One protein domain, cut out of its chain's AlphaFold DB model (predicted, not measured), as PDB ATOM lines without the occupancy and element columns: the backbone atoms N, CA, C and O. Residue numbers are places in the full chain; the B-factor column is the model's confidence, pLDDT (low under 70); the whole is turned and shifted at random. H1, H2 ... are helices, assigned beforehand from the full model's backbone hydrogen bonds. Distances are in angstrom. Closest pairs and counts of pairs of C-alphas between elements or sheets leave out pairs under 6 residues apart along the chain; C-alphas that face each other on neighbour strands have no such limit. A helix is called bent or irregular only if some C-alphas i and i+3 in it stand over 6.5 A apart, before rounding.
ATOM      1  N   GLU A   2     154.241 146.726 289.353       51.69
ATOM      2  CA  GLU A   2     155.558 146.397 288.758       51.69
ATOM      3  C   GLU A   2     155.485 145.685 287.393       51.69
ATOM      4  O   GLU A   2     156.187 146.079 286.466       51.69
ATOM      5  N   ALA A   3     154.567 144.727 287.216       56.38
ATOM      6  CA  ALA A   3     154.405 144.005 285.946       56.38
ATOM      7  C   ALA A   3     154.012 144.910 284.758       56.38
ATOM      8  O   ALA A   3     154.355 144.619 283.617       56.38
ATOM      9  N   ASN A   4     153.322 146.029 285.012       65.62
ATOM     10  CA  ASN A   4     152.899 146.956 283.959       65.62
ATOM     11  C   ASN A   4     154.065 147.865 283.521       65.62
ATOM     12  O   ASN A   4     154.250 148.136 282.339       65.62
ATOM     13  N   LEU A   5     154.919 148.259 284.471       68.38
ATOM     14  CA  LEU A   5     156.137 149.031 284.206       68.38
ATOM     15  C   LEU A   5     157.174 148.221 283.418       68.38
ATOM     16  O   LEU A   5     157.771 148.754 282.486       68.38
ATOM     17  N   GLU A   6     157.356 146.935 283.726       71.94
ATOM     18  CA  GLU A   6     158.250 146.067 282.947       71.94
ATOM     19  C   GLU A   6     157.806 145.911 281.489       71.94
ATOM     20  O   GLU A   6     158.642 145.933 280.583       71.94
ATOM     21  N   VAL A   7     156.499 145.774 281.247       76.12
ATOM     22  CA  VAL A   7     155.942 145.675 279.889       76.12
ATOM     23  C   VAL A   7     156.158 146.979 279.120       76.12
ATOM     24  O   VAL A   7     156.604 146.948 277.973       76.12
ATOM     25  N   ILE A   8     155.934 148.129 279.763       73.38
ATOM     26  CA  ILE A   8     156.169 149.453 279.168       73.38
ATOM     27  C   ILE A   8     157.654 149.650 278.831       73.38
ATOM     28  O   ILE A   8     157.988 150.080 277.726       73.38
ATOM     29  N   ILE A   9     158.561 149.284 279.742       74.50
ATOM     30  CA  ILE A   9     160.010 149.384 279.519       74.50
ATOM     31  C   ILE A   9     160.441 148.480 278.358       74.50
ATOM     32  O   ILE A   9     161.171 148.937 277.480       74.50
ATOM     33  N   LYS A  10     159.962 147.229 278.305       77.12
ATOM     34  CA  LYS A  10     160.267 146.293 277.209       77.12
ATOM     35  C   LYS A  10     159.756 146.793 275.857       77.12
ATOM     36  O   LYS A  10     160.481 146.685 274.869       77.12
ATOM     37  N   ASN A  11     158.553 147.364 275.807       79.44
ATOM     38  CA  ASN A  11     157.986 147.909 274.573       79.44
ATOM     39  C   ASN A  11     158.776 149.124 274.068       79.44
ATOM     40  O   ASN A  11     159.126 149.169 272.888       79.44
ATOM     41  N   ASN A  12     159.147 150.045 274.961       78.62
ATOM     42  CA  ASN A  12     159.960 151.210 274.604       78.62
ATOM     43  C   ASN A  12     161.363 150.806 274.123       78.62
ATOM     44  O   ASN A  12     161.822 151.288 273.090       78.62
ATOM     45  N   LEU A  13     162.016 149.857 274.806       77.50
ATOM     46  CA  LEU A  13     163.308 149.305 274.377       77.50
ATOM     47  C   LEU A  13     163.220 148.650 272.995       77.50
ATOM     48  O   LEU A  13     164.101 148.843 272.160       77.50
ATOM     49  N   LYS A  14     162.151 147.891 272.735       80.81
ATOM     50  CA  LYS A  14     161.916 147.267 271.429       80.81
ATOM     51  C   LYS A  14     161.741 148.321 270.333       80.81
ATOM     52  O   LYS A  14     162.324 148.179 269.260       80.81
ATOM     53  N   GLN A  15     160.983 149.381 270.607       79.44
ATOM     54  CA  GLN A  15     160.767 150.474 269.661       79.44
ATOM     55  C   GLN A  15     162.067 151.229 269.356       79.44
ATOM     56  O   GLN A  15     162.359 151.475 268.190       79.44
ATOM     57  N   TRP A  16     162.879 151.541 270.368       77.44
ATOM     58  CA  TRP A  16     164.132 152.279 270.175       77.44
ATOM     59  C   TRP A  16     165.227 151.451 269.511       77.44
ATOM     60  O   TRP A  16     165.971 151.962 268.680       77.44
ATOM     61  N   ASN A  17     165.309 150.155 269.820       77.62
ATOM     62  CA  ASN A  17     166.213 149.258 269.104       77.62
ATOM     63  C   ASN A  17     165.821 149.146 267.623       77.62
ATOM     64  O   ASN A  17     166.696 149.128 266.764       77.62
ATOM     65  N   SER A  18     164.517 149.132 267.319       79.69
ATOM     66  CA  SER A  18     164.017 149.138 265.939       79.69
ATOM     67  C   SER A  18     164.368 150.436 265.202       79.69
ATOM     68  O   SER A  18     164.880 150.388 264.086       79.69
ATOM     69  N   THR A  19     164.169 151.606 265.819       76.75
ATOM     70  CA  THR A  19     164.523 152.888 265.186       76.75
ATOM     71  C   THR A  19     166.029 153.047 264.997       76.75
ATOM     72  O   THR A  19     166.461 153.511 263.943       76.75
ATOM     73  N   LEU A  20     166.840 152.622 265.970       77.62
ATOM     74  CA  LEU A  20     168.298 152.648 265.861       77.62
ATOM     75  C   LEU A  20     168.804 151.723 264.744       77.62
ATOM     76  O   LEU A  20     169.724 152.095 264.019       77.62
ATOM     77  N   LEU A  21     168.200 150.541 264.592       79.56
ATOM     78  CA  LEU A  21     168.542 149.602 263.524       79.56
ATOM     79  C   LEU A  21     168.244 150.202 262.145       79.56
ATOM     80  O   LEU A  21     169.142 150.255 261.309       79.56
ATOM     81  N   LYS A  22     167.044 150.767 261.954       78.56
ATOM     82  CA  LYS A  22     166.661 151.445 260.703       78.56
ATOM     83  C   LYS A  22     167.598 152.602 260.348       78.56
ATOM     84  O   LYS A  22     167.933 152.798 259.183       78.56
ATOM     85  N   LEU A  23     168.035 153.379 261.343       75.06
ATOM     86  CA  LEU A  23     168.994 154.466 261.127       75.06
ATOM     87  C   LEU A  23     170.365 153.941 260.680       75.06
ATOM     88  O   LEU A  23     170.957 154.512 259.767       75.06
ATOM     89  N   LYS A  24     170.855 152.852 261.286       75.00
ATOM     90  CA  LYS A  24     172.123 152.222 260.891       75.00
ATOM     91  C   LYS A  24     172.062 151.617 259.490       75.00
ATOM     92  O   LYS A  24     172.994 151.809 258.721       75.00
ATOM     93  N   GLU A  25     170.970 150.935 259.149       78.19
ATOM     94  CA  GLU A  25     170.748 150.396 257.800       78.19
ATOM     95  C   GLU A  25     170.758 151.515 256.757       78.19
ATOM     96  O   GLU A  25     171.481 151.430 255.764       78.19
ATOM     97  N   LYS A  26     170.043 152.616 257.022       75.31
ATOM     98  CA  LYS A  26     170.037 153.786 256.137       75.31
ATOM     99  C   LYS A  26     171.442 154.375 255.951       75.31
ATOM    100  O   LYS A  26     171.818 154.681 254.824       75.31
ATOM    101  N   GLN A  27     172.227 154.496 257.024       75.19
ATOM    102  CA  GLN A  27     173.610 154.981 256.950       75.19
ATOM    103  C   GLN A  27     174.516 154.061 256.119       75.19
ATOM    104  O   GLN A  27     175.307 154.553 255.314       75.19
ATOM    105  N   GLU A  28     174.400 152.742 256.289       76.25
ATOM    106  CA  GLU A  28     175.229 151.780 255.555       76.25
ATOM    107  C   GLU A  28     174.898 151.775 254.056       76.25
ATOM    108  O   GLU A  28     175.805 151.759 253.226       76.25
ATOM    109  N   ILE A  29     173.615 151.892 253.694       75.94
ATOM    110  CA  ILE A  29     173.181 152.026 252.294       75.94
ATOM    111  C   ILE A  29     173.783 153.285 251.665       75.94
ATOM    112  O   ILE A  29     174.398 153.209 250.601       75.94
ATOM    113  N   THR A  30     173.667 154.437 252.334       72.81
ATOM    114  CA  THR A  30     174.247 155.695 251.845       72.81
ATOM    115  C   THR A  30     175.763 155.584 251.671       72.81
ATOM    116  O   THR A  30     176.304 156.042 250.666       72.81
ATOM    117  N   LYS A  31     176.464 154.939 252.608       75.19
ATOM    118  CA  LYS A  31     177.914 154.728 252.534       75.19
ATOM    119  C   LYS A  31     178.315 153.837 251.354       75.19
ATOM    120  O   LYS A  31     179.258 154.177 250.635       75.19
ATOM    121  N   ASN A  32     177.614 152.722 251.146       74.81
ATOM    122  CA  ASN A  32     177.872 151.817 250.025       74.81
ATOM    123  C   ASN A  32     177.638 152.524 248.691       74.81
ATOM    124  O   ASN A  32     178.500 152.479 247.816       74.81
ATOM    125  N   TYR A  33     176.536 153.267 248.584       75.62
ATOM    126  CA  TYR A  33     176.227 154.067 247.405       75.62
ATOM    127  C   TYR A  33     177.327 155.094 247.102       75.62
ATOM    128  O   TYR A  33     177.883 155.088 246.008       75.62
ATOM    129  N   LEU A  34     177.711 155.924 248.082       75.88
ATOM    130  CA  LEU A  34     178.767 156.929 247.903       75.88
ATOM    131  C   LEU A  34     180.099 156.292 247.486       75.88
ATOM    132  O   LEU A  34     180.799 156.823 246.628       75.88
ATOM    133  N   THR A  35     180.433 155.134 248.058       75.44
ATOM    134  CA  THR A  35     181.644 154.383 247.701       75.44
ATOM    135  C   THR A  35     181.605 153.934 246.236       75.44
ATOM    136  O   THR A  35     182.586 154.124 245.510       75.44
ATOM    137  N   SER A  36     180.470 153.402 245.775       73.94
ATOM    138  CA  SER A  36     180.255 153.033 244.372       73.94
ATOM    139  C   SER A  36     180.301 154.251 243.442       73.94
ATOM    140  O   SER A  36     180.977 154.206 242.414       73.94
ATOM    141  N   SER A  37     179.682 155.374 243.817       73.25
ATOM    142  CA  SER A  37     179.727 156.619 243.038       73.25
ATOM    143  C   SER A  37     181.151 157.161 242.889       73.25
ATOM    144  O   SER A  37     181.546 157.534 241.786       73.25
ATOM    145  N   ILE A  38     181.955 157.156 243.961       77.56
ATOM    146  CA  ILE A  38     183.369 157.571 243.916       77.56
ATOM    147  C   ILE A  38     184.160 156.680 242.953       77.56
ATOM    148  O   ILE A  38     184.935 157.181 242.135       77.56
ATOM    149  N   ARG A  39     183.948 155.359 243.020       77.88
ATOM    150  CA  ARG A  39     184.589 154.404 242.108       77.88
ATOM    151  C   ARG A  39     184.207 154.679 240.653       77.88
ATOM    152  O   ARG A  39     185.090 154.718 239.800       77.88
ATOM    153  N   ASN A  40     182.925 154.909 240.378       73.00
ATOM    154  CA  ASN A  40     182.427 155.188 239.032       73.00
ATOM    155  C   ASN A  40     183.015 156.488 238.477       73.00
ATOM    156  O   ASN A  40     183.529 156.483 237.364       73.00
ATOM    157  N   ILE A  41     183.047 157.557 239.279       77.19
ATOM    158  CA  ILE A  41     183.675 158.832 238.901       77.19
ATOM    159  C   ILE A  41     185.156 158.642 238.566       77.19
ATOM    160  O   ILE A  41     185.661 159.225 237.605       77.19
ATOM    161  N   HIS A  42     185.875 157.829 239.341       76.94
ATOM    162  CA  HIS A  42     187.281 157.552 239.066       76.94
ATOM    163  C   HIS A  42     187.467 156.852 237.712       76.94
ATOM    164  O   HIS A  42     188.311 157.266 236.917       76.94
ATOM    165  N   ILE A  43     186.641 155.843 237.419       75.88
ATOM    166  CA  ILE A  43     186.674 155.117 236.143       75.88
ATOM    167  C   ILE A  43     186.340 156.055 234.976       75.88
ATOM    168  O   ILE A  43     187.081 156.075 233.994       75.88
ATOM    169  N   THR A  44     185.277 156.860 235.082       76.38
ATOM    170  CA  THR A  44     184.869 157.783 234.009       76.38
ATOM    171  C   THR A  44     185.895 158.888 233.766       76.38
ATOM    172  O   THR A  44     186.112 159.292 232.628       76.38
ATOM    173  N   ASN A  45     186.567 159.375 234.810       80.44
ATOM    174  CA  ASN A  45     187.639 160.360 234.654       80.44
ATOM    175  C   ASN A  45     188.857 159.768 233.938       80.44
ATOM    176  O   ASN A  45     189.454 160.422 233.084       80.44
ATOM    177  N   GLU A  46     189.216 158.525 234.259       80.88
ATOM    178  CA  GLU A  46     190.328 157.846 233.600       80.88
ATOM    179  C   GLU A  46     190.019 157.565 232.120       80.88
ATOM    180  O   GLU A  46     190.883 157.756 231.261       80.88
ATOM    181  N   THR A  47     188.783 157.173 231.786       76.81
ATOM    182  CA  THR A  47     188.372 157.004 230.382       76.81
ATOM    183  C   THR A  47     188.366 158.332 229.627       76.81
ATOM    184  O   THR A  47     188.905 158.390 228.523       76.81
ATOM    185  N   LEU A  48     187.855 159.413 230.226       81.75
ATOM    186  CA  LEU A  48     187.897 160.756 229.641       81.75
ATOM    187  C   LEU A  48     189.328 161.225 229.365       81.75
ATOM    188  O   LEU A  48     189.616 161.694 228.266       81.75
ATOM    189  N   ARG A  49     190.243 161.046 230.323       83.31
ATOM    190  CA  ARG A  49     191.656 161.413 230.159       83.31
ATOM    191  C   ARG A  49     192.299 160.669 228.987       83.31
ATOM    192  O   ARG A  49     193.036 161.261 228.201       83.31
ATOM    193  N   LYS A  50     192.027 159.370 228.855       81.88
ATOM    194  CA  LYS A  50     192.546 158.549 227.749       81.88
ATOM    195  C   LYS A  50     191.981 158.982 226.398       81.88
ATOM    196  O   LYS A  50     192.742 159.088 225.438       81.88
ATOM    197  N   LEU A  51     190.681 159.268 226.342       81.62
ATOM    198  CA  LEU A  51     190.006 159.800 225.158       81.62
ATOM    199  C   LEU A  51     190.585 161.148 224.729       81.62
ATOM    200  O   LEU A  51     190.824 161.366 223.547       81.62
ATOM    201  N   GLU A  52     190.852 162.037 225.680       83.38
ATOM    202  CA  GLU A  52     191.405 163.360 225.403       83.38
ATOM    203  C   GLU A  52     192.828 163.275 224.839       83.38
ATOM    204  O   GLU A  52     193.122 163.893 223.817       83.38
ATOM    205  N   ILE A  53     193.692 162.443 225.436       84.00
ATOM    206  CA  ILE A  53     195.031 162.162 224.891       84.00
ATOM    207  C   ILE A  53     194.916 161.620 223.464       84.00
ATOM    208  O   ILE A  53     195.629 162.074 222.574       84.00
ATOM    209  N   PHE A  54     193.998 160.678 223.235       84.12
ATOM    210  CA  PHE A  54     193.793 160.095 221.918       84.12
ATOM    211  C   PHE A  54     193.373 161.137 220.879       84.12
ATOM    212  O   PHE A  54     193.959 161.192 219.801       84.12
ATOM    213  N   ILE A  55     192.338 161.930 221.171       83.56
ATOM    214  CA  ILE A  55     191.798 162.928 220.238       83.56
ATOM    215  C   ILE A  55     192.882 163.951 219.893       83.56
ATOM    216  O   ILE A  55     193.056 164.291 218.724       83.56
ATOM    217  N   ASN A  56     193.664 164.379 220.886       85.69
ATOM    218  CA  ASN A  56     194.794 165.278 220.669       85.69
ATOM    219  C   ASN A  56     195.849 164.657 219.741       85.69
ATOM    220  O   ASN A  56     196.307 165.320 218.812       85.69
ATOM    221  N   GLU A  57     196.186 163.382 219.935       85.00
ATOM    222  CA  GLU A  57     197.145 162.669 219.085       85.00
ATOM    223  C   GLU A  57     196.608 162.454 217.658       85.00
ATOM    224  O   GLU A  57     197.338 162.610 216.680       85.00
ATOM    225  N   ALA A  58     195.311 162.166 217.517       82.56
ATOM    226  CA  ALA A  58     194.638 162.033 216.226       82.56
ATOM    227  C   ALA A  58     194.597 163.360 215.452       82.56
ATOM    228  O   ALA A  58     194.762 163.366 214.233       82.56
ATOM    229  N   HIS A  59     194.418 164.485 216.150       82.06
ATOM    230  CA  HIS A  59     194.512 165.820 215.557       82.06
ATOM    231  C   HIS A  59     195.948 166.188 215.172       82.06
ATOM    232  O   HIS A  59     196.161 166.814 214.134       82.06
ATOM    233  N   ALA A  60     196.930 165.816 215.997       88.50
ATOM    234  CA  ALA A  60     198.340 166.101 215.744       88.50
ATOM    235  C   ALA A  60     198.902 165.273 214.577       88.50
ATOM    236  O   ALA A  60     199.758 165.755 213.832       88.50
ATOM    237  N   ASN A  61     198.420 164.040 214.402       85.75
ATOM    238  CA  ASN A  61     198.882 163.120 213.374       85.75
ATOM    239  C   ASN A  61     197.705 162.436 212.642       85.75
ATOM    240  O   ASN A  61     197.133 161.472 213.159       85.75
ATOM    241  N   PRO A  62     197.410 162.830 211.385       78.56
ATOM    242  CA  PRO A  62     196.355 162.215 210.574       78.56
ATOM    243  C   PRO A  62     196.534 160.704 210.336       78.56
ATOM    244  O   PRO A  62     195.556 159.990 210.103       78.56
ATOM    245  N   ASP A  63     197.767 160.193 210.409       83.94
ATOM    246  CA  ASP A  63     198.076 158.771 210.228       83.94
ATOM    247  C   ASP A  63     197.954 157.945 211.514       83.94
ATOM    248  O   ASP A  63     197.989 156.712 211.460       83.94
ATOM    249  N   PHE A  64     197.751 158.582 212.669       84.44
ATOM    250  CA  PHE A  64     197.614 157.902 213.957       84.44
ATOM    251  C   PHE A  64     196.475 156.871 213.951       84.44
ATOM    252  O   PHE A  64     196.669 155.713 214.326       84.44
ATOM    253  N   ILE A  65     195.306 157.254 213.422       81.25
ATOM    254  CA  ILE A  65     194.143 156.363 213.284       81.25
ATOM    255  C   ILE A  65     194.471 155.176 212.370       81.25
ATOM    256  O   ILE A  65     194.115 154.034 212.669       81.25
ATOM    257  N   ASN A  66     195.187 155.420 211.267       81.56
ATOM    258  CA  ASN A  66     195.606 154.361 210.348       81.56
ATOM    259  C   ASN A  66     196.558 153.378 211.036       81.56
ATOM    260  O   ASN A  66     196.381 152.167 210.901       81.56
ATOM    261  N   HIS A  67     197.528 153.882 211.800       82.38
ATOM    262  CA  HIS A  67     198.454 153.052 212.561       82.38
ATOM    263  C   HIS A  67     197.709 152.169 213.570       82.38
ATOM    264  O   HIS A  67     197.933 150.960 213.606       82.38
ATOM    265  N   ILE A  68     196.765 152.734 214.323       78.06
ATOM    266  CA  ILE A  68     195.968 151.985 215.303       78.06
ATOM    267  C   ILE A  68     195.108 150.917 214.638       78.06
ATOM    268  O   ILE A  68     195.054 149.786 215.114       78.06
ATOM    269  N   MET A  69     194.510 151.225 213.493       76.12
ATOM    270  CA  MET A  69     193.737 150.246 212.732       76.12
ATOM    271  C   MET A  69     194.606 149.109 212.192       76.12
ATOM    272  O   MET A  69     194.181 147.957 212.212       76.12
ATOM    273  N   VAL A  70     195.838 149.395 211.763       76.75
ATOM    274  CA  VAL A  70     196.797 148.361 211.344       76.75
ATOM    275  C   VAL A  70     197.232 147.494 212.527       76.75
ATOM    276  O   VAL A  70     197.341 146.279 212.375       76.75
ATOM    277  N   GLN A  71     197.463 148.079 213.705       73.06
ATOM    278  CA  GLN A  71     197.786 147.309 214.912       73.06
ATOM    279  C   GLN A  71     196.608 146.425 215.335       73.06
ATOM    280  O   GLN A  71     196.792 145.231 215.547       73.06
ATOM    281  N   PHE A  72     195.383 146.957 215.318       71.12
ATOM    282  CA  PHE A  72     194.173 146.180 215.590       71.12
ATOM    283  C   PHE A  72     194.015 144.992 214.640       71.12
ATOM    284  O   PHE A  72     193.624 143.893 215.031       71.12
ATOM    285  N   GLU A  73     194.304 145.217 213.359       68.25
ATOM    286  CA  GLU A  73     194.252 144.176 212.342       68.25
ATOM    287  C   GLU A  73     195.289 143.072 212.598       68.25
ATOM    288  O   GLU A  73     194.958 141.909 212.368       68.25
ATOM    289  N   LYS A  74     196.484 143.415 213.106       67.06
ATOM    290  CA  LYS A  74     197.536 142.458 213.495       67.06
ATOM    291  C   LYS A  74     197.192 141.687 214.771       67.06
ATOM    292  O   LYS A  74     197.443 140.490 214.833       67.06
ATOM    293  N   GLU A  75     196.601 142.343 215.766       63.47
ATOM    294  CA  GLU A  75     196.231 141.736 217.058       63.47
ATOM    295  C   GLU A  75     195.109 140.690 216.945       63.47
ATOM    296  O   GLU A  75     194.968 139.830 217.809       63.47
ATOM    297  N   GLN A  76     194.320 140.724 215.867       58.59
ATOM    298  CA  GLN A  76     193.305 139.704 215.575       58.59
ATOM    299  C   GLN A  76     193.856 138.416 214.948       58.59
ATOM    300  O   GLN A  76     193.095 137.467 214.744       58.59
ATOM    301  N   GLU A  77     195.140 138.367 214.590       57.84
ATOM    302  CA  GLU A  77     195.757 137.133 214.115       57.84
ATOM    303  C   GLU A  77     195.895 136.157 215.299       57.84
ATOM    304  O   GLU A  77     196.496 136.511 216.316       57.84
ATOM    305  N   PRO A  78     195.373 134.918 215.206       49.75
ATOM    306  CA  PRO A  78     195.567 133.916 216.243       49.75
ATOM    307  C   PRO A  78     197.021 133.437 216.190       49.75
ATOM    308  O   PRO A  78     197.341 132.440 215.546       49.75
ATOM    309  N   GLY A  86     197.821 143.225 223.018       43.16
ATOM    310  CA  GLY A  86     196.590 144.033 222.957       43.16
ATOM    311  C   GLY A  86     196.517 145.190 223.962       43.16
ATOM    312  O   GLY A  86     195.443 145.720 224.230       43.16
ATOM    313  N   GLY A  87     197.650 145.585 224.543       52.28
ATOM    314  CA  GLY A  87     197.744 146.642 225.531       52.28
ATOM    315  C   GLY A  87     197.285 147.981 224.979       52.28
ATOM    316  O   GLY A  87     196.587 148.685 225.687       52.28
ATOM    317  N   LEU A  88     197.589 148.343 223.729       54.47
ATOM    318  CA  LEU A  88     197.259 149.683 223.227       54.47
ATOM    319  C   LEU A  88     195.750 149.867 223.013       54.47
ATOM    320  O   LEU A  88     195.146 150.767 223.582       54.47
ATOM    321  N   ILE A  89     195.088 149.002 222.256       60.06
ATOM    322  CA  ILE A  89     193.673 149.238 221.927       60.06
ATOM    323  C   ILE A  89     192.778 148.975 223.138       60.06
ATOM    324  O   ILE A  89     191.839 149.731 223.387       60.06
ATOM    325  N   GLN A  90     193.121 147.967 223.943       59.97
ATOM    326  CA  GLN A  90     192.392 147.662 225.169       59.97
ATOM    327  C   GLN A  90     192.611 148.717 226.263       59.97
ATOM    328  O   GLN A  90     191.689 148.986 227.030       59.97
ATOM    329  N   SER A  91     193.795 149.343 226.341       58.91
ATOM    330  CA  SER A  91     194.055 150.382 227.351       58.91
ATOM    331  C   SER A  91     193.551 151.762 226.952       58.91
ATOM    332  O   SER A  91     193.102 152.479 227.849       58.91
ATOM    333  N   TYR A  92     193.607 152.130 225.664       61.62
ATOM    334  CA  TYR A  92     193.246 153.468 225.192       61.62
ATOM    335  C   TYR A  92     191.784 153.580 224.745       61.62
ATOM    336  O   TYR A  92     191.187 154.623 224.987       61.62
ATOM    337  N   LEU A  93     191.189 152.549 224.123       67.44
ATOM    338  CA  LEU A  93     189.874 152.664 223.467       67.44
ATOM    339  C   LEU A  93     188.923 151.467 223.674       67.44
ATOM    340  O   LEU A  93     188.403 150.900 222.705       67.44
ATOM    341  N   PRO A  94     188.627 151.064 224.916       65.44
ATOM    342  CA  PRO A  94     187.874 149.837 225.136       65.44
ATOM    343  C   PRO A  94     186.384 149.927 224.717       65.44
ATOM    344  O   PRO A  94     185.816 148.930 224.277       65.44
ATOM    345  N   PHE A  95     185.770 151.117 224.688       68.75
ATOM    346  CA  PHE A  95     184.417 151.338 224.126       68.75
ATOM    347  C   PHE A  95     184.346 151.138 222.601       68.75
ATOM    348  O   PHE A  95     183.269 150.891 222.061       68.75
ATOM    349  N   MET A  96     185.483 151.189 221.895       68.19
ATOM    350  CA  MET A  96     185.534 150.910 220.457       68.19
ATOM    351  C   MET A  96     185.601 149.417 220.168       68.19
ATOM    352  O   MET A  96     185.328 149.011 219.041       68.19
ATOM    353  N   ILE A  97     185.908 148.572 221.158       68.12
ATOM    354  CA  ILE A  97     186.051 147.124 220.975       68.12
ATOM    355  C   ILE A  97     184.812 146.498 220.309       68.12
ATOM    356  O   ILE A  97     185.004 145.697 219.399       68.12
ATOM    357  N   PRO A  98     183.553 146.820 220.662       64.31
ATOM    358  CA  PRO A  98     182.381 146.310 219.947       64.31
ATOM    359  C   PRO A  98     182.339 146.718 218.465       64.31
ATOM    360  O   PRO A  98     182.126 145.856 217.609       64.31
ATOM    361  N   ASN A  99     182.603 147.991 218.150       65.12
ATOM    362  CA  ASN A  99     182.635 148.517 216.777       65.12
ATOM    363  C   ASN A  99     183.777 147.900 215.964       65.12
ATOM    364  O   ASN A  99     183.616 147.498 214.811       65.12
ATOM    365  N   LEU A 100     184.918 147.721 216.609       68.25
ATOM    366  CA  LEU A 100     186.092 147.068 216.069       68.25
ATOM    367  C   LEU A 100     185.871 145.546 215.911       68.25
ATOM    368  O   LEU A 100     186.283 144.952 214.915       68.25
ATOM    369  N   LYS A 101     185.098 144.906 216.797       63.03
ATOM    370  CA  LYS A 101     184.631 143.513 216.657       63.03
ATOM    371  C   LYS A 101     183.665 143.343 215.478       63.03
ATOM    372  O   LYS A 101     183.605 142.260 214.901       63.03
ATOM    373  N   LEU A 102     182.934 144.375 215.042       59.84
ATOM    374  CA  LEU A 102     182.145 144.303 213.795       59.84
ATOM    375  C   LEU A 102     183.031 144.143 212.548       59.84
ATOM    376  O   LEU A 102     182.558 143.637 211.527       59.84
ATOM    377  N   TRP A 202     186.883 151.443 206.137       74.44
ATOM    378  CA  TRP A 202     186.933 152.874 205.853       74.44
ATOM    379  C   TRP A 202     185.948 153.671 206.713       74.44
ATOM    380  O   TRP A 202     186.327 154.705 207.244       74.44
ATOM    381  N   LEU A 203     184.717 153.181 206.899       72.62
ATOM    382  CA  LEU A 203     183.727 153.807 207.783       72.62
ATOM    383  C   LEU A 203     184.209 153.831 209.234       72.62
ATOM    384  O   LEU A 203     184.153 154.879 209.859       72.62
ATOM    385  N   ALA A 204     184.740 152.714 209.739       71.38
ATOM    386  CA  ALA A 204     185.311 152.653 211.081       71.38
ATOM    387  C   ALA A 204     186.493 153.622 211.236       71.38
ATOM    388  O   ALA A 204     186.554 154.346 212.219       71.38
ATOM    389  N   ARG A 205     187.389 153.701 210.240       75.50
ATOM    390  CA  ARG A 205     188.506 154.667 210.216       75.50
ATOM    391  C   ARG A 205     188.024 156.112 210.208       75.50
ATOM    392  O   ARG A 205     188.542 156.932 210.952       75.50
ATOM    393  N   LYS A 206     187.049 156.422 209.355       77.38
ATOM    394  CA  LYS A 206     186.540 157.782 209.170       77.38
ATOM    395  C   LYS A 206     185.762 158.265 210.389       77.38
ATOM    396  O   LYS A 206     185.916 159.412 210.788       77.38
ATOM    397  N   ASN A 207     184.923 157.403 210.948       80.62
ATOM    398  CA  ASN A 207     184.038 157.774 212.041       80.62
ATOM    399  C   ASN A 207     184.714 157.637 213.402       80.62
ATOM    400  O   ASN A 207     184.187 158.179 214.360       80.62
ATOM    401  N   MET A 208     185.891 156.997 213.488       78.06
ATOM    402  CA  MET A 208     186.578 156.745 214.758       78.06
ATOM    403  C   MET A 208     186.668 158.000 215.615       78.06
ATOM    404  O   MET A 208     186.274 157.978 216.769       78.06
ATOM    405  N   GLN A 209     187.128 159.105 215.029       77.81
ATOM    406  CA  GLN A 209     187.241 160.382 215.721       77.81
ATOM    407  C   GLN A 209     185.881 160.920 216.199       77.81
ATOM    408  O   GLN A 209     185.749 161.290 217.360       77.81
ATOM    409  N   SER A 210     184.864 160.899 215.335       82.94
ATOM    410  CA  SER A 210     183.505 161.357 215.663       82.94
ATOM    411  C   SER A 210     182.871 160.525 216.780       82.94
ATOM    412  O   SER A 210     182.317 161.086 217.719       82.94
ATOM    413  N   ASP A 211     182.995 159.198 216.712       81.12
ATOM    414  CA  ASP A 211     182.467 158.269 217.717       81.12
ATOM    415  C   ASP A 211     183.082 158.566 219.100       81.12
ATOM    416  O   ASP A 211     182.407 158.505 220.126       81.12
ATOM    417  N   MET A 212     184.365 158.943 219.135       78.69
ATOM    418  CA  MET A 212     185.054 159.338 220.368       78.69
ATOM    419  C   MET A 212     184.617 160.695 220.892       78.69
ATOM    420  O   MET A 212     184.440 160.859 222.096       78.69
ATOM    421  N   GLU A 213     184.447 161.673 220.011       83.19
ATOM    422  CA  GLU A 213     183.943 162.989 220.393       83.19
ATOM    423  C   GLU A 213     182.525 162.894 220.977       83.19
ATOM    424  O   GLU A 213     182.207 163.583 221.949       83.19
ATOM    425  N   GLU A 214     181.678 162.020 220.428       84.94
ATOM    426  CA  GLU A 214     180.357 161.707 220.980       84.94
ATOM    427  C   GLU A 214     180.449 161.016 222.345       84.94
ATOM    428  O   GLU A 214     179.745 161.408 223.279       84.94
ATOM    429  N   GLU A 215     181.362 160.057 222.506       82.06
ATOM    430  CA  GLU A 215     181.594 159.377 223.782       82.06
ATOM    431  C   GLU A 215     182.077 160.344 224.873       82.06
ATOM    432  O   GLU A 215     181.573 160.321 225.995       82.06
ATOM    433  N   VAL A 216     182.994 161.262 224.542       83.56
ATOM    434  CA  VAL A 216     183.444 162.319 225.462       83.56
ATOM    435  C   VAL A 216     182.271 163.197 225.894       83.56
ATOM    436  O   VAL A 216     182.155 163.516 227.077       83.56
ATOM    437  N   LYS A 217     181.384 163.583 224.968       85.94
ATOM    438  CA  LYS A 217     180.185 164.371 225.304       85.94
ATOM    439  C   LYS A 217     179.265 163.601 226.247       85.94
ATOM    440  O   LYS A 217     178.820 164.165 227.245       85.94
ATOM    441  N   ARG A 218     179.018 162.319 225.966       85.50
ATOM    442  CA  ARG A 218     178.186 161.450 226.805       85.50
ATOM    443  C   ARG A 218     178.763 161.294 228.211       85.50
ATOM    444  O   ARG A 218     178.036 161.458 229.184       85.50
ATOM    445  N   LEU A 219     180.063 161.015 228.323       81.31
ATOM    446  CA  LEU A 219     180.739 160.841 229.610       81.31
ATOM    447  C   LEU A 219     180.775 162.137 230.423       81.31
ATOM    448  O   LEU A 219     180.556 162.089 231.630       81.31
ATOM    449  N   LYS A 220     180.979 163.294 229.779       82.88
ATOM    450  CA  LYS A 220     180.875 164.603 230.445       82.88
ATOM    451  C   LYS A 220     179.463 164.859 230.969       82.88
ATOM    452  O   LYS A 220     179.302 165.206 232.130       82.88
ATOM    453  N   PHE A 221     178.443 164.600 230.153       83.94
ATOM    454  CA  PHE A 221     177.048 164.727 230.579       83.94
ATOM    455  C   PHE A 221     176.711 163.804 231.762       83.94
ATOM    456  O   PHE A 221     176.043 164.210 232.715       83.94
ATOM    457  N   PHE A 222     177.201 162.564 231.727       77.56
ATOM    458  CA  PHE A 222     177.034 161.614 232.822       77.56
ATOM    459  C   PHE A 222     177.753 162.081 234.095       77.56
ATOM    460  O   PHE A 222     177.183 162.022 235.182       77.56
ATOM    461  N   GLN A 223     178.974 162.607 233.968       79.06
ATOM    462  CA  GLN A 223     179.725 163.185 235.078       79.06
ATOM    463  C   GLN A 223     178.991 164.373 235.711       79.06
ATOM    464  O   GLN A 223     178.880 164.429 236.935       79.06
ATOM    465  N   ASP A 224     178.462 165.291 234.899       81.19
ATOM    466  CA  ASP A 224     177.675 166.430 235.376       81.19
ATOM    467  C   ASP A 224     176.403 165.962 236.096       81.19
ATOM    468  O   ASP A 224     176.079 166.452 237.179       81.19
ATOM    469  N   SER A 225     175.727 164.946 235.552       80.50
ATOM    470  CA  SER A 225     174.542 164.341 236.173       80.50
ATOM    471  C   SER A 225     174.864 163.705 237.529       80.50
ATOM    472  O   SER A 225     174.157 163.941 238.511       80.50
ATOM    473  N   LEU A 226     175.961 162.944 237.619       74.56
ATOM    474  CA  LEU A 226     176.428 162.367 238.882       74.56
ATOM    475  C   LEU A 226     176.809 163.447 239.894       74.56
ATOM    476  O   LEU A 226     176.517 163.300 241.080       74.56
ATOM    477  N   LYS A 227     177.443 164.532 239.444       78.06
ATOM    478  CA  LYS A 227     177.827 165.649 240.307       78.06
ATOM    479  C   LYS A 227     176.601 166.300 240.945       78.06
ATOM    480  O   LYS A 227     176.556 166.399 242.167       78.06
ATOM    481  N   VAL A 228     175.597 166.664 240.144       80.06
ATOM    482  CA  VAL A 228     174.339 167.252 240.644       80.06
ATOM    483  C   VAL A 228     173.639 166.300 241.612       80.06
ATOM    484  O   VAL A 228     173.147 166.714 242.661       80.06
ATOM    485  N   PHE A 229     173.617 165.002 241.299       75.88
ATOM    486  CA  PHE A 229     173.019 164.012 242.187       75.88
ATOM    487  C   PHE A 229     173.745 163.928 243.537       75.88
ATOM    488  O   PHE A 229     173.100 163.939 244.585       75.88
ATOM    489  N   ILE A 230     175.081 163.873 243.531       74.50
ATOM    490  CA  ILE A 230     175.885 163.839 244.759       74.50
ATOM    491  C   ILE A 230     175.690 165.122 245.566       74.50
ATOM    492  O   ILE A 230     175.513 165.037 246.777       74.50
ATOM    493  N   GLU A 231     175.666 166.289 244.922       77.50
ATOM    494  CA  GLU A 231     175.388 167.572 245.581       77.50
ATOM    495  C   GLU A 231     174.018 167.559 246.276       77.50
ATOM    496  O   GLU A 231     173.914 167.944 247.440       77.50
ATOM    497  N   ASN A 232     172.985 167.019 245.623       76.31
ATOM    498  CA  ASN A 232     171.658 166.865 246.224       76.31
ATOM    499  C   ASN A 232     171.657 165.893 247.416       76.31
ATOM    500  O   ASN A 232     171.025 166.172 248.437       76.31
ATOM    501  N   GLN A 233     172.368 164.765 247.318       71.12
ATOM    502  CA  GLN A 233     172.494 163.820 248.433       71.12
ATOM    503  C   GLN A 233     173.267 164.425 249.606       71.12
ATOM    504  O   GLN A 233     172.853 164.268 250.752       71.12
ATOM    505  N   LEU A 234     174.354 165.153 249.337       74.06
ATOM    506  CA  LEU A 234     175.114 165.868 250.360       74.06
ATOM    507  C   LEU A 234     174.238 166.906 251.061       74.06
ATOM    508  O   LEU A 234     174.180 166.902 252.286       74.06
TER     509      LEU A 234
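Overview. This is residues 2 to 78, 86 to 102 and 202 to 234 of the 348 residues of a protein of Artemisia annua (UniProt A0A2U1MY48). One very long helix, H1, makes the long axis; H5 runs back beside its later part, and the short helices H2, H3 and H4 gather near the end of H1 to form a small head. Residues 2 to 29 of H1 stick out free as an arm. The printed part has 127 residues with five named helices, H1 to H5 in order, and no named strand: all helix. It is extended, with a radius of gyration of the C-alphas of 26.0 A and spans of 90 by 36 by 20 A.

Arrangement. H1, residues 2 to 60, is the hub. With residues 57 to 58 it touches H2, residues 64 to 75, only at the corner and only just, with 3 pairs of C-alphas within 8 A; the closest are those of Ala 58 and Phe 64, 5.6 A. H3, residues 87 to 92, touches H1, closest at the C-alphas of Lys 50 and Tyr 92, 5.7 A, about perpendicular at 74 degrees. H4, residues 94 to 101, is apart from H1. H5, residues 202 to 234, touches H1 at a shallow tilt of 30 degrees, opposite ways; the closest C-alphas are those of Leu 48 and Val 216, 6.3 A. Every O i to N i+4 pair is within hydrogen-bond range in H1, H2 and H3, but 2 of 4 in H4 and 27 of 29 in H5.

Along the chain. H1 begins at C-alpha 2, (155.558, 146.397, 288.758), and is 86.9 A long. H2 is 16.5 A, H3 8.2 A and H4 11.1 A long. H4 is irregular, but only just: C-alphas 95 and 98 are 6.8 A apart. H5, 47.8 A long, is irregular, C-alphas 206 and 209 being 7.1 A apart, and ends at C-alpha 234, (175.114, 165.868, 250.360).

Size, cuts and confidence. Residues 79 to 85 and 103 to 201 are not printed; the C-alpha gaps are 12.2 A and 12.6 A. Residues 2 to 5, 73 to 78 and 86 to 102 have pLDDT under 70.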